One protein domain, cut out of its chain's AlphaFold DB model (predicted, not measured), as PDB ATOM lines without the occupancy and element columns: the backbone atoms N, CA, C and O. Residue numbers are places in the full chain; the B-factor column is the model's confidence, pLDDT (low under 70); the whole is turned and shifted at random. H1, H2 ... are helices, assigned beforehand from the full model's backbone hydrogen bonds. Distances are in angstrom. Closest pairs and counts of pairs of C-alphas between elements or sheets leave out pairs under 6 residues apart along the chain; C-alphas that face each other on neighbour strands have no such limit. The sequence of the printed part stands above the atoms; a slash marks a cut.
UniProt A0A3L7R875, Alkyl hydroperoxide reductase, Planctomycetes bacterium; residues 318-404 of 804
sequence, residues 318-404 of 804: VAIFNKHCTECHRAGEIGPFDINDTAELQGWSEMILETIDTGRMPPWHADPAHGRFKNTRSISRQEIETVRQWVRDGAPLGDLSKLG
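What this domain is: This is residues 318 to 404 of the 804 residues of the protein "Alkyl hydroperoxide reductase" of Planctomycetes bacterium (UniProt A0A3L7R875). Two helices, H3 and H4, lie side by side as a helical hairpin, and the short helix H1 sits near H4 at a steep angle to it. The long link between H3 and H4 makes a wide loop whose residues 369 to 374 stick out, while the short H5 lies far from them, near the last printed residue; another long loop, residues 325 to 341, leads from H1 to H2. The printed part has 87 residues with five named helices, in the order H1, H2, H3, H4, H5, and no named strand. The class is all helix, though under half of the residues, 38 of 87, are in named elements. The whole is compact, with a radius of gyration of the C-alphas of 13.4 A and spans of 40 by 29 by 24 A.

Where its parts are: H1 is residues 318 to 324 and begins at C-alpha 318 (23.681, -41.288, -39.220); it is 10.0 A long from first to last C-alpha. H2, residues 342 to 347, measures 8.4 A. H3, residues 349 to 357, measures 12.2 A. H4, residues 381 to 392, is the longest helix; it runs 16.3 A, from C-alpha 381 (30.143, -34.203, -25.907) to C-alpha 392 (13.921, -34.694, -27.721). H5, residues 400 to 403, measures 5.5 A and ends at C-alpha 403 (21.462, -41.084, -47.704).

How they stand to each other: H3 and H4 touch and form a helical hairpin. Their closest C-alphas, those of Ser 349 and Val 391, are 6.0 A apart. They run opposite ways at a shallow tilt of 27 degrees. H1 and H4 are close but not clearly touching: their closest C-alphas, those of Ile 320 and Glu 383, are 6.7 A apart. These two run opposite ways at a steep tilt of 50 degrees. H2 and H3 meet only through their link, the single residue Trp 348. H2 and H4 are only just apart, at 8.5 A for the closest C-alphas. H5 is apart from H1, H2, H3 and H4. In H1, H2, H3 and H4 every O i to N i+4 pair is within hydrogen-bond range; H5 is too short for such a pair.

The domain as a whole: The C-alphas of His 370 and Ser 401 are the two farthest apart, 41.2 A. The link from H1 to H2, 17 residues, and that from H3 to H4, 23 residues, are long; residues 369 to 374 stand free. The link from H2 to H3 is tight, and that from H4 to H5 is short. The printed part has no cut. The mean pLDDT of the printed part is 87.7, and residues 403 to 404 are under 70.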
ATOM      1  N   VAL A 318      23.131 -40.157 -38.444       87.12
ATOM      2  CA  VAL A 318      23.681 -41.288 -39.220       87.12
ATOM      3  C   VAL A 318      25.216 -41.316 -39.235       87.12
ATOM      4  O   VAL A 318      25.821 -42.374 -39.079       87.12
ATOM      5  N   ALA A 319      25.870 -40.152 -39.326       85.31
ATOM      6  CA  ALA A 319      27.331 -40.048 -39.320       85.31
ATOM      7  C   ALA A 319      27.948 -40.399 -37.952       85.31
ATOM      8  O   ALA A 319      29.055 -40.932 -37.887       85.31
ATOM      9  N   ILE A 320      27.226 -40.131 -36.861       90.12
ATOM     10  CA  ILE A 320      27.619 -40.492 -35.493       90.12
ATOM     11  C   ILE A 320      27.451 -42.005 -35.307       90.12
ATOM     12  O   ILE A 320      28.356 -42.683 -34.824       90.12
ATOM     13  N   PHE A 321      26.317 -42.556 -35.736       89.25
ATOM     14  CA  PHE A 321      26.000 -43.972 -35.562       89.25
ATOM     15  C   PHE A 321      26.875 -44.882 -36.441       89.25
ATOM     16  O   PHE A 321      27.420 -45.856 -35.927       89.25
ATOM     17  N   ASN A 322      27.162 -44.507 -37.693       80.94
ATOM     18  CA  ASN A 322      28.109 -45.242 -38.546       80.94
ATOM     19  C   ASN A 322      29.559 -45.204 -38.044       80.94
ATOM     20  O   ASN A 322      30.323 -46.127 -38.319       80.94
ATOM     21  N   LYS A 323      29.935 -44.176 -37.277       84.00
ATOM     22  CA  LYS A 323      31.265 -44.040 -36.670       84.00
ATOM     23  C   LYS A 323      31.431 -44.853 -35.379       84.00
ATOM     24  O   LYS A 323      32.536 -45.314 -35.112       84.00
ATOM     25  N   HIS A 324      30.369 -45.007 -34.582       87.06
ATOM     26  CA  HIS A 324      30.460 -45.512 -33.199       87.06
ATOM     27  C   HIS A 324      29.618 -46.765 -32.890       87.06
ATOM     28  O   HIS A 324      29.912 -47.455 -31.917       87.06
ATOM     29  N   CYS A 325      28.571 -47.058 -33.673       87.06
ATOM     30  CA  CYS A 325      27.514 -48.019 -33.313       87.06
ATOM     31  C   CYS A 325      27.313 -49.145 -34.348       87.06
ATOM     32  O   CYS A 325      27.174 -50.311 -33.968       87.06
ATOM     33  N   THR A 326      27.317 -48.828 -35.651       83.19
ATOM     34  CA  THR A 326      26.938 -49.748 -36.753       83.19
ATOM     35  C   THR A 326      27.861 -50.971 -36.903       83.19
ATOM     36  O   THR A 326      27.513 -51.951 -37.562       83.19
ATOM     37  N   GLU A 327      29.036 -50.989 -36.259       78.31
ATOM     38  CA  GLU A 327      29.869 -52.199 -36.205       78.31
ATOM     39  C   GLU A 327      29.242 -53.346 -35.390       78.31
ATOM     40  O   GLU A 327      29.581 -54.505 -35.654       78.31
ATOM     41  N   CYS A 328      28.338 -53.031 -34.452       83.00
ATOM     42  CA  CYS A 328      27.640 -53.978 -33.574       83.00
ATOM     43  C   CYS A 328      26.107 -53.908 -33.701       83.00
ATOM     44  O   CYS A 328      25.458 -54.944 -33.591       83.00
ATOM     45  N   HIS A 329      25.524 -52.729 -33.948       85.88
ATOM     46  CA  HIS A 329      24.079 -52.535 -34.131       85.88
ATOM     47  C   HIS A 329      23.677 -52.676 -35.603       85.88
ATOM     48  O   HIS A 329      23.427 -51.688 -36.293       85.88
ATOM     49  N   ARG A 330      23.679 -53.917 -36.091       79.81
ATOM     50  CA  ARG A 330      23.176 -54.305 -37.415       79.81
ATOM     51  C   ARG A 330      22.762 -55.775 -37.423       79.81
ATOM     52  O   ARG A 330      23.229 -56.544 -36.581       79.81
ATOM     53  N   ALA A 331      21.958 -56.178 -38.401       75.00
ATOM     54  CA  ALA A 331      21.469 -57.541 -38.548       75.00
ATOM     55  C   ALA A 331      22.602 -58.585 -38.468       75.00
ATOM     56  O   ALA A 331      23.638 -58.472 -39.133       75.00
ATOM     57  N   GLY A 332      22.379 -59.614 -37.644       72.56
ATOM     58  CA  GLY A 332      23.303 -60.735 -37.436       72.56
ATOM     59  C   GLY A 332      24.461 -60.484 -36.460       72.56
ATOM     60  O   GLY A 332      25.333 -61.343 -36.353       72.56
ATOM     61  N   GLU A 333      24.500 -59.349 -35.759       77.94
ATOM     62  CA  GLU A 333      25.550 -59.024 -34.781       77.94
ATOM     63  C   GLU A 333      25.026 -58.944 -33.338       77.94
ATOM     64  O   GLU A 333      23.872 -59.239 -33.052       77.94
ATOM     65  N   ILE A 334      25.913 -58.584 -32.405       78.94
ATOM     66  CA  ILE A 334      25.666 -58.609 -30.955       78.94
ATOM     67  C   ILE A 334      24.747 -57.481 -30.438       78.94
ATOM     68  O   ILE A 334      24.313 -57.523 -29.287       78.94
ATOM     69  N   GLY A 335      24.472 -56.451 -31.245       84.94
ATOM     70  CA  GLY A 335      23.538 -55.384 -30.886       84.94
ATOM     71  C   GLY A 335      22.084 -55.884 -30.915       84.94
ATOM     72  O   GLY A 335      21.713 -56.567 -31.864       84.94
ATOM     73  N   PRO A 336      21.232 -55.531 -29.934       83.94
ATOM     74  CA  PRO A 336      19.855 -56.033 -29.846       83.94
ATOM     75  C   PRO A 336      18.872 -55.410 -30.861       83.94
ATOM     76  O   PRO A 336      17.671 -55.566 -30.684       83.94
ATOM     77  N   PHE A 337      19.366 -54.671 -31.861       86.00
ATOM     78  CA  PHE A 337      18.596 -54.076 -32.961       86.00
ATOM     79  C   PHE A 337      19.521 -53.654 -34.115       86.00
ATOM     80  O   PHE A 337      20.710 -53.380 -33.888       86.00
ATOM     81  N   ASP A 338      18.982 -53.547 -35.331       82.75
ATOM     82  CA  ASP A 338      19.663 -52.948 -36.480       82.75
ATOM     83  C   ASP A 338      19.432 -51.431 -36.518       82.75
ATOM     84  O   ASP A 338      18.305 -50.942 -36.561       82.75
ATOM     85  N   ILE A 339      20.514 -50.653 -36.532       83.00
ATOM     86  CA  ILE A 339      20.444 -49.187 -36.565       83.00
ATOM     87  C   ILE A 339      19.985 -48.627 -37.925       83.00
ATOM     88  O   ILE A 339      19.724 -47.429 -38.046       83.00
ATOM     89  N   ASN A 340      19.896 -49.489 -38.943       74.56
ATOM     90  CA  ASN A 340      19.410 -49.180 -40.285       74.56
ATOM     91  C   ASN A 340      17.912 -49.483 -40.462       74.56
ATOM     92  O   ASN A 340      17.318 -48.968 -41.412       74.56
ATOM     93  N   ASP A 341      17.288 -50.266 -39.572       82.56
ATOM     94  CA  ASP A 341      15.827 -50.355 -39.528       82.56
ATOM     95  C   ASP A 341      15.272 -49.091 -38.862       82.56
ATOM     96  O   ASP A 341      15.628 -48.734 -37.738       82.56
ATOM     97  N   THR A 342      14.409 -48.368 -39.573       83.44
ATOM     98  CA  THR A 342      13.920 -47.066 -39.112       83.44
ATOM     99  C   THR A 342      12.883 -47.167 -37.996       83.44
ATOM    100  O   THR A 342      12.778 -46.230 -37.203       83.44
ATOM    101  N   ALA A 343      12.148 -48.279 -37.891       83.06
ATOM    102  CA  ALA A 343      11.211 -48.510 -36.799       83.06
ATOM    103  C   ALA A 343      11.970 -48.868 -35.515       83.06
ATOM    104  O   ALA A 343      11.691 -48.284 -34.466       83.06
ATOM    105  N   GLU A 344      12.976 -49.743 -35.604       86.31
ATOM    106  CA  GLU A 344      13.867 -50.041 -34.480       86.31
ATOM    107  C   GLU A 344      14.625 -48.792 -34.015       86.31
ATOM    108  O   GLU A 344      14.543 -48.424 -32.843       86.31
ATOM    109  N   LEU A 345      15.295 -48.085 -34.927       87.06
ATOM    110  CA  LEU A 345      16.040 -46.849 -34.661       87.06
ATOM    111  C   LEU A 345      15.222 -45.814 -33.865       87.06
ATOM    112  O   LEU A 345      15.736 -45.201 -32.925       87.06
ATOM    113  N   GLN A 346      13.947 -45.621 -34.217       88.31
ATOM    114  CA  GLN A 346      13.047 -44.724 -33.485       88.31
ATOM    115  C   GLN A 346      12.550 -45.345 -32.170       88.31
ATOM    116  O   GLN A 346      12.518 -44.655 -31.149       88.31
ATOM    117  N   GLY A 347      12.210 -46.636 -32.153       90.12
ATOM    118  CA  GLY A 347      11.723 -47.349 -30.967       90.12
ATOM    119  C   GLY A 347      12.760 -47.537 -29.854       90.12
ATOM    120  O   GLY A 347      12.407 -47.566 -28.675       90.12
ATOM    121  N   TRP A 348      14.043 -47.585 -30.209       93.62
ATOM    122  CA  TRP A 348      15.171 -47.669 -29.278       93.62
ATOM    123  C   TRP A 348      15.774 -46.302 -28.908       93.62
ATOM    124  O   TRP A 348      16.638 -46.246 -28.034       93.62
ATOM    125  N   SER A 349      15.320 -45.194 -29.505       93.62
ATOM    126  CA  SER A 349      15.885 -43.836 -29.343       93.62
ATOM    127  C   SER A 349      16.138 -43.400 -27.885       93.62
ATOM    128  O   SER A 349      17.258 -43.022 -27.535       93.62
ATOM    129  N   GLU A 350      15.145 -43.530 -27.001       93.69
ATOM    130  CA  GLU A 350      15.261 -43.254 -25.555       93.69
ATOM    131  C   GLU A 350      16.302 -44.149 -24.853       93.69
ATOM    132  O   GLU A 350      16.995 -43.714 -23.932       93.69
ATOM    133  N   MET A 351      16.454 -45.402 -25.292       94.31
ATOM    134  CA  MET A 351      17.440 -46.340 -24.741       94.31
ATOM    135  C   MET A 351      18.856 -46.040 -25.255       94.31
ATOM    136  O   MET A 351      19.823 -46.139 -24.494       94.31
ATOM    137  N   ILE A 352      18.986 -45.628 -26.521       94.75
ATOM    138  CA  ILE A 352      20.243 -45.148 -27.110       94.75
ATOM    139  C   ILE A 352      20.731 -43.930 -26.317       94.75
ATOM    140  O   ILE A 352      21.863 -43.924 -25.837       94.75
ATOM    141  N   LEU A 353      19.857 -42.947 -26.075       94.56
ATOM    142  CA  LEU A 353      20.206 -41.792 -25.249       94.56
ATOM    143  C   LEU A 353      20.551 -42.188 -23.805       94.56
ATOM    144  O   LEU A 353      21.567 -41.734 -23.292       94.56
ATOM    145  N   GLU A 354      19.773 -43.059 -23.149       94.25
ATOM    146  CA  GLU A 354      20.075 -43.492 -21.774       94.25
ATOM    147  C   GLU A 354      21.446 -44.181 -21.670       94.25
ATOM    148  O   GLU A 354      22.200 -43.950 -20.722       94.25
ATOM    149  N   THR A 355      21.780 -45.050 -22.625       93.69
ATOM    150  CA  THR A 355      23.048 -45.794 -22.630       93.69
ATOM    151  C   THR A 355      24.250 -44.906 -22.959       93.69
ATOM    152  O   THR A 355      25.299 -45.094 -22.342       93.69
ATOM    153  N   ILE A 356      24.082 -43.894 -23.815       94.12
ATOM    154  CA  ILE A 356      25.085 -42.849 -24.075       94.12
ATOM    155  C   ILE A 356      25.269 -41.930 -22.855       94.12
ATOM    156  O   ILE A 356      26.391 -41.755 -22.382       94.12
ATOM    157  N   ASP A 357      24.186 -41.403 -22.278       91.50
ATOM    158  CA  ASP A 357      24.245 -40.456 -21.150       91.50
ATOM    159  C   ASP A 357      24.767 -41.097 -19.853       91.50
ATOM    160  O   ASP A 357      25.348 -40.413 -19.010       91.50
ATOM    161  N   THR A 358      24.620 -42.417 -19.706       89.81
ATOM    162  CA  THR A 358      25.233 -43.192 -18.609       89.81
ATOM    163  C   THR A 358      26.631 -43.732 -18.935       89.81
ATOM    164  O   THR A 358      27.280 -44.304 -18.058       89.81
ATOM    165  N   GLY A 359      27.125 -43.545 -20.166       88.75
ATOM    166  CA  GLY A 359      28.435 -44.031 -20.607       88.75
ATOM    167  C   GLY A 359      28.559 -45.557 -20.645       88.75
ATOM    168  O   GLY A 359      29.648 -46.072 -20.411       88.75
ATOM    169  N   ARG A 360      27.448 -46.267 -20.891       88.94
ATOM    170  CA  ARG A 360      27.403 -47.721 -21.149       88.94
ATOM    171  C   ARG A 360      27.550 -48.058 -22.632       88.94
ATOM    172  O   ARG A 360      27.972 -49.163 -22.954       88.94
ATOM    173  N   MET A 361      27.165 -47.139 -23.520       91.38
ATOM    174  CA  MET A 361      27.305 -47.281 -24.971       91.38
ATOM    175  C   MET A 361      27.890 -46.008 -25.603       91.38
ATOM    176  O   MET A 361      27.565 -44.907 -25.157       91.38
ATOM    177  N   PRO A 362      28.695 -46.142 -26.670       91.19
ATOM    178  CA  PRO A 362      29.391 -47.377 -27.042       91.19
ATOM    179  C   PRO A 362      30.395 -47.778 -25.937       91.19
ATOM    180  O   PRO A 362      30.892 -46.907 -25.217       91.19
ATOM    181  N   PRO A 363      30.691 -49.075 -25.756       89.25
ATOM    182  CA  PRO A 363      31.507 -49.537 -24.642       89.25
ATOM    183  C   PRO A 363      32.969 -49.138 -24.870       89.25
ATOM    184  O   PRO A 363      33.616 -49.570 -25.829       89.25
ATOM    185  N   TRP A 364      33.480 -48.262 -24.003       91.44
ATOM    186  CA  TRP A 364      34.882 -47.861 -23.998       91.44
ATOM    187  C   TRP A 364      35.309 -47.365 -22.617       91.44
ATOM    188  O   TRP A 364      34.949 -46.269 -22.186       91.44
ATOM    189  N   HIS A 365      36.101 -48.178 -21.924       91.31
ATOM    190  CA  HIS A 365      36.403 -47.972 -20.507       91.31
ATOM    191  C   HIS A 365      37.782 -47.359 -20.223       91.31
ATOM    192  O   HIS A 365      38.100 -47.110 -19.060       91.31
ATOM    193  N   ALA A 366      38.590 -47.079 -21.253       94.44
ATOM    194  CA  ALA A 366      39.881 -46.414 -21.081       94.44
ATOM    195  C   ALA A 366      39.750 -44.894 -20.896       94.44
ATOM    196  O   ALA A 366      38.991 -44.223 -21.599       94.44
ATOM    197  N   ASP A 367      40.547 -44.355 -19.976       94.88
ATOM    198  CA  ASP A 367      40.674 -42.928 -19.699       94.88
ATOM    199  C   ASP A 367      41.320 -42.198 -20.898       94.88
ATOM    200  O   ASP A 367      42.463 -42.504 -21.249       94.88
ATOM    201  N   PRO A 368      40.645 -41.214 -21.529       92.19
ATOM    202  CA  PRO A 368      41.181 -40.493 -22.684       92.19
ATOM    203  C   PRO A 368      42.391 -39.594 -22.362       92.19
ATOM    204  O   PRO A 368      42.962 -39.013 -23.284       92.19
ATOM    205  N   ALA A 369      42.792 -39.459 -21.091       95.06
ATOM    206  CA  ALA A 369      44.055 -38.832 -20.707       95.06
ATOM    207  C   ALA A 369      45.284 -39.751 -20.885       95.06
ATOM    208  O   ALA A 369      46.413 -39.260 -20.827       95.06
ATOM    209  N   HIS A 370      45.091 -41.061 -21.094       95.06
ATOM    210  CA  HIS A 370      46.163 -42.059 -21.103       95.06
ATOM    211  C   HIS A 370      46.141 -42.933 -22.362       95.06
ATOM    212  O   HIS A 370      45.188 -43.667 -22.616       95.06
ATOM    213  N   GLY A 371      47.234 -42.892 -23.128       91.88
ATOM    214  CA  GLY A 371      47.361 -43.603 -24.398       91.88
ATOM    215  C   GLY A 371      46.569 -42.972 -25.552       91.88
ATOM    216  O   GLY A 371      45.899 -41.948 -25.421       91.88
ATOM    217  N   ARG A 372      46.681 -43.589 -26.730       93.50
ATOM    218  CA  ARG A 372      45.933 -43.259 -27.952       93.50
ATOM    219  C   ARG A 372      45.653 -44.554 -28.688       93.50
ATOM    220  O   ARG A 372      46.602 -45.263 -29.017       93.50
ATOM    221  N   PHE A 373      44.383 -44.851 -28.946       93.19
ATOM    222  CA  PHE A 373      43.957 -46.154 -29.454       93.19
ATOM    223  C   PHE A 373      43.219 -46.020 -30.784       93.19
ATOM    224  O   PHE A 373      42.312 -45.196 -30.908       93.19
ATOM    225  N   LYS A 374      43.584 -46.841 -31.773       88.56
ATOM    226  CA  LYS A 374      42.993 -46.809 -33.123       88.56
ATOM    227  C   LYS A 374      41.547 -47.318 -33.139       88.56
ATOM    228  O   LYS A 374      40.795 -46.990 -34.047       88.56
ATOM    229  N   ASN A 375      41.196 -48.135 -32.145       87.94
ATOM    230  CA  ASN A 375      39.913 -48.814 -31.987       87.94
ATOM    231  C   ASN A 375      39.056 -48.215 -30.851       87.94
ATOM    232  O   ASN A 375      38.146 -48.869 -30.343       87.94
ATOM    233  N   THR A 376      39.345 -46.968 -30.450       88.56
ATOM    234  CA  THR A 376      38.510 -46.228 -29.495       88.56
ATOM    235  C   THR A 376      37.116 -45.968 -30.059       88.56
ATOM    236  O   THR A 376      36.962 -45.591 -31.220       88.56
ATOM    237  N   ARG A 377      36.103 -46.121 -29.203       87.31
ATOM    238  CA  ARG A 377      34.694 -45.841 -29.520       87.31
ATOM    239  C   ARG A 377      34.187 -44.551 -28.865       87.31
ATOM    240  O   ARG A 377      32.994 -44.291 -28.863       87.31
ATOM    241  N   SER A 378      35.063 -43.748 -28.256       88.12
ATOM    242  CA  SER A 378      34.648 -42.590 -27.453       88.12
ATOM    243  C   SER A 378      33.869 -41.546 -28.264       88.12
ATOM    244  O   SER A 378      34.436 -40.823 -29.088       88.12
ATOM    245  N   ILE A 379      32.577 -41.408 -27.962       90.69
ATOM    246  CA  ILE A 379      31.701 -40.356 -28.486       90.69
ATOM    247  C   ILE A 379      31.974 -39.010 -27.785       90.69
ATOM    248  O   ILE A 379      32.124 -38.934 -26.564       90.69
ATOM    249  N   SER A 380      32.070 -37.919 -28.550       92.56
ATOM    250  CA  SER A 380      32.344 -36.582 -28.007       92.56
ATOM    251  C   SER A 380      31.090 -35.905 -27.445       92.56
ATOM    252  O   SER A 380      29.971 -36.156 -27.885       92.56
ATOM    253  N   ARG A 381      31.264 -34.954 -26.515       93.38
ATOM    254  CA  ARG A 381      30.143 -34.203 -25.907       93.38
ATOM    255  C   ARG A 381      29.241 -33.486 -26.920       93.38
ATOM    256  O   ARG A 381      28.067 -33.289 -26.628       93.38
ATOM    257  N   GLN A 382      29.779 -33.090 -28.076       95.81
ATOM    258  CA  GLN A 382      28.996 -32.466 -29.144       95.81
ATOM    259  C   GLN A 382      28.127 -33.502 -29.866       95.81
ATOM    260  O   GLN A 382      26.932 -33.274 -30.019       95.81
ATOM    261  N   GLU A 383      28.696 -34.655 -30.228       95.88
ATOM    262  CA  GLU A 383      27.948 -35.780 -30.809       95.88
ATOM    263  C   GLU A 383      26.836 -36.262 -29.855       95.88
ATOM    264  O   GLU A 383      25.714 -36.502 -30.297       95.88
ATOM    265  N   ILE A 384      27.101 -36.309 -28.539       95.81
ATOM    266  CA  ILE A 384      26.086 -36.625 -27.518       95.81
ATOM    267  C   ILE A 384      24.928 -35.615 -27.538       95.81
ATOM    268  O   ILE A 384      23.775 -36.034 -27.547       95.81
ATOM    269  N   GLU A 385      25.184 -34.298 -27.554       96.06
ATOM    270  CA  GLU A 385      24.087 -33.313 -27.579       96.06
ATOM    271  C   GLU A 385      23.308 -33.349 -28.905       96.06
ATOM    272  O   GLU A 385      22.096 -33.157 -28.890       96.06
ATOM    273  N   THR A 386      23.952 -33.674 -30.035       95.88
ATOM    274  CA  THR A 386      23.258 -33.918 -31.312       95.88
ATOM    275  C   THR A 386      22.287 -35.099 -31.205       95.88
ATOM    276  O   THR A 386      21.120 -34.954 -31.570       95.88
ATOM    277  N   VAL A 387      22.713 -36.238 -30.644       95.62
ATOM    278  CA  VAL A 387      21.819 -37.386 -30.391       95.62
ATOM    279  C   VAL A 387      20.717 -37.006 -29.396       95.62
ATOM    280  O   VAL A 387      19.544 -37.276 -29.641       95.62
ATOM    281  N   ARG A 388      21.060 -36.318 -28.300       94.75
ATOM    282  CA  ARG A 388      20.104 -35.879 -27.273       94.75
ATOM    283  C   ARG A 388      19.029 -34.953 -27.844       94.75
ATOM    284  O   ARG A 388      17.861 -35.105 -27.496       94.75
ATOM    285  N   GLN A 389      19.395 -34.029 -28.732       92.38
ATOM    286  CA  GLN A 389      18.438 -33.146 -29.395       92.38
ATOM    287  C   GLN A 389      17.531 -33.917 -30.363       92.38
ATOM    288  O   GLN A 389      16.317 -33.751 -30.306       92.38
ATOM    289  N   TRP A 390      18.091 -34.826 -31.166       92.44
ATOM    290  CA  TRP A 390      17.313 -35.704 -32.045       92.44
ATOM    291  C   TRP A 390      16.264 -36.530 -31.279       92.44
ATOM    292  O   TRP A 390      15.112 -36.590 -31.704       92.44
ATOM    293  N   VAL A 391      16.604 -37.097 -30.114       92.25
ATOM    294  CA  VAL A 391      15.627 -37.829 -29.282       92.25
ATOM    295  C   VAL A 391      14.550 -36.895 -28.709       92.25
ATOM    296  O   VAL A 391      13.368 -37.208 -28.834       92.25
ATOM    297  N   ARG A 392      14.907 -35.709 -28.179       88.31
ATOM    298  CA  ARG A 392      13.921 -34.694 -27.721       88.31
ATOM    299  C   ARG A 392      12.929 -34.292 -28.821       88.31
ATOM    300  O   ARG A 392      11.746 -34.076 -28.547       88.31
ATOM    301  N   ASP A 393      13.401 -34.207 -30.060       86.19
ATOM    302  CA  ASP A 393      12.590 -33.833 -31.221       86.19
ATOM    303  C   ASP A 393      11.702 -34.985 -31.737       86.19
ATOM    304  O   ASP A 393      10.931 -34.799 -32.676       86.19
ATOM    305  N   GLY A 394      11.726 -36.153 -31.080       86.69
ATOM    306  CA  GLY A 394      10.913 -37.323 -31.426       86.69
ATOM    307  C   GLY A 394      11.590 -38.272 -32.417       86.69
ATOM    308  O   GLY A 394      10.904 -38.926 -33.198       86.69
ATOM    309  N   ALA A 395      12.927 -38.316 -32.414       90.25
ATOM    310  CA  ALA A 395      13.755 -39.113 -33.319       90.25
ATOM    311  C   ALA A 395      13.416 -38.921 -34.820       90.25
ATOM    312  O   ALA A 395      13.210 -39.906 -35.536       90.25
ATOM    313  N   PRO A 396      13.328 -37.678 -35.345       89.75
ATOM    314  CA  PRO A 396      12.927 -37.432 -36.728       89.75
ATOM    315  C   PRO A 396      13.938 -38.021 -37.724       89.75
ATOM    316  O   PRO A 396      15.138 -37.742 -37.668       89.75
ATOM    317  N   LEU A 397      13.447 -38.820 -38.674       85.69
ATOM    318  CA  LEU A 397      14.286 -39.486 -39.677       85.69
ATOM    319  C   LEU A 397      14.906 -38.497 -40.682       85.69
ATOM    320  O   LEU A 397      16.046 -38.675 -41.108       85.69
ATOM    321  N   GLY A 398      14.184 -37.423 -41.010       85.81
ATOM    322  CA  GLY A 398      14.571 -36.481 -42.058       85.81
ATOM    323  C   GLY A 398      14.321 -37.034 -43.460       85.81
ATOM    324  O   GLY A 398      13.531 -37.957 -43.657       85.81
ATOM    325  N   ASP A 399      14.989 -36.445 -44.446       83.25
ATOM    326  CA  ASP A 399      14.914 -36.890 -45.836       83.25
ATOM    327  C   ASP A 399      15.913 -38.027 -46.078       83.25
ATOM    328  O   ASP A 399      17.084 -37.802 -46.386       83.25
ATOM    329  N   LEU A 400      15.428 -39.262 -45.937       81.00
ATOM    330  CA  LEU A 400      16.219 -40.477 -46.142       81.00
ATOM    331  C   LEU A 400      16.769 -40.613 -47.574       81.00
ATOM    332  O   LEU A 400      17.724 -41.357 -47.764       81.00
ATOM    333  N   SER A 401      16.242 -39.891 -48.575       77.12
ATOM    334  CA  SER A 401      16.796 -39.947 -49.939       77.12
ATOM    335  C   SER A 401      18.186 -39.302 -50.042       77.12
ATOM    336  O   SER A 401      18.981 -39.687 -50.900       77.12
ATOM    337  N   LYS A 402      18.533 -38.402 -49.107       74.69
ATOM    338  CA  LYS A 402      19.883 -37.825 -48.961       74.69
ATOM    339  C   LYS A 402      20.945 -38.847 -48.566       74.69
ATOM    340  O   LYS A 402      22.124 -38.586 -48.774       74.69
ATOM    341  N   LEU A 403      20.542 -39.988 -48.000       69.19
ATOM    342  CA  LEU A 403      21.462 -41.084 -47.704       69.19
ATOM    343  C   LEU A 403      21.987 -41.744 -48.992       69.19
ATOM    344  O   LEU A 403      22.936 -42.512 -48.922       69.19
ATOM    345  N   GLY A 404      21.415 -41.454 -50.168       57.97
ATOM    346  CA  GLY A 404      21.774 -42.137 -51.411       57.97
ATOM    347  C   GLY A 404      21.457 -43.629 -51.310       57.97
ATOM    348  O   GLY A 404      20.463 -44.012 -50.695       57.97
TER     349      GLY A 404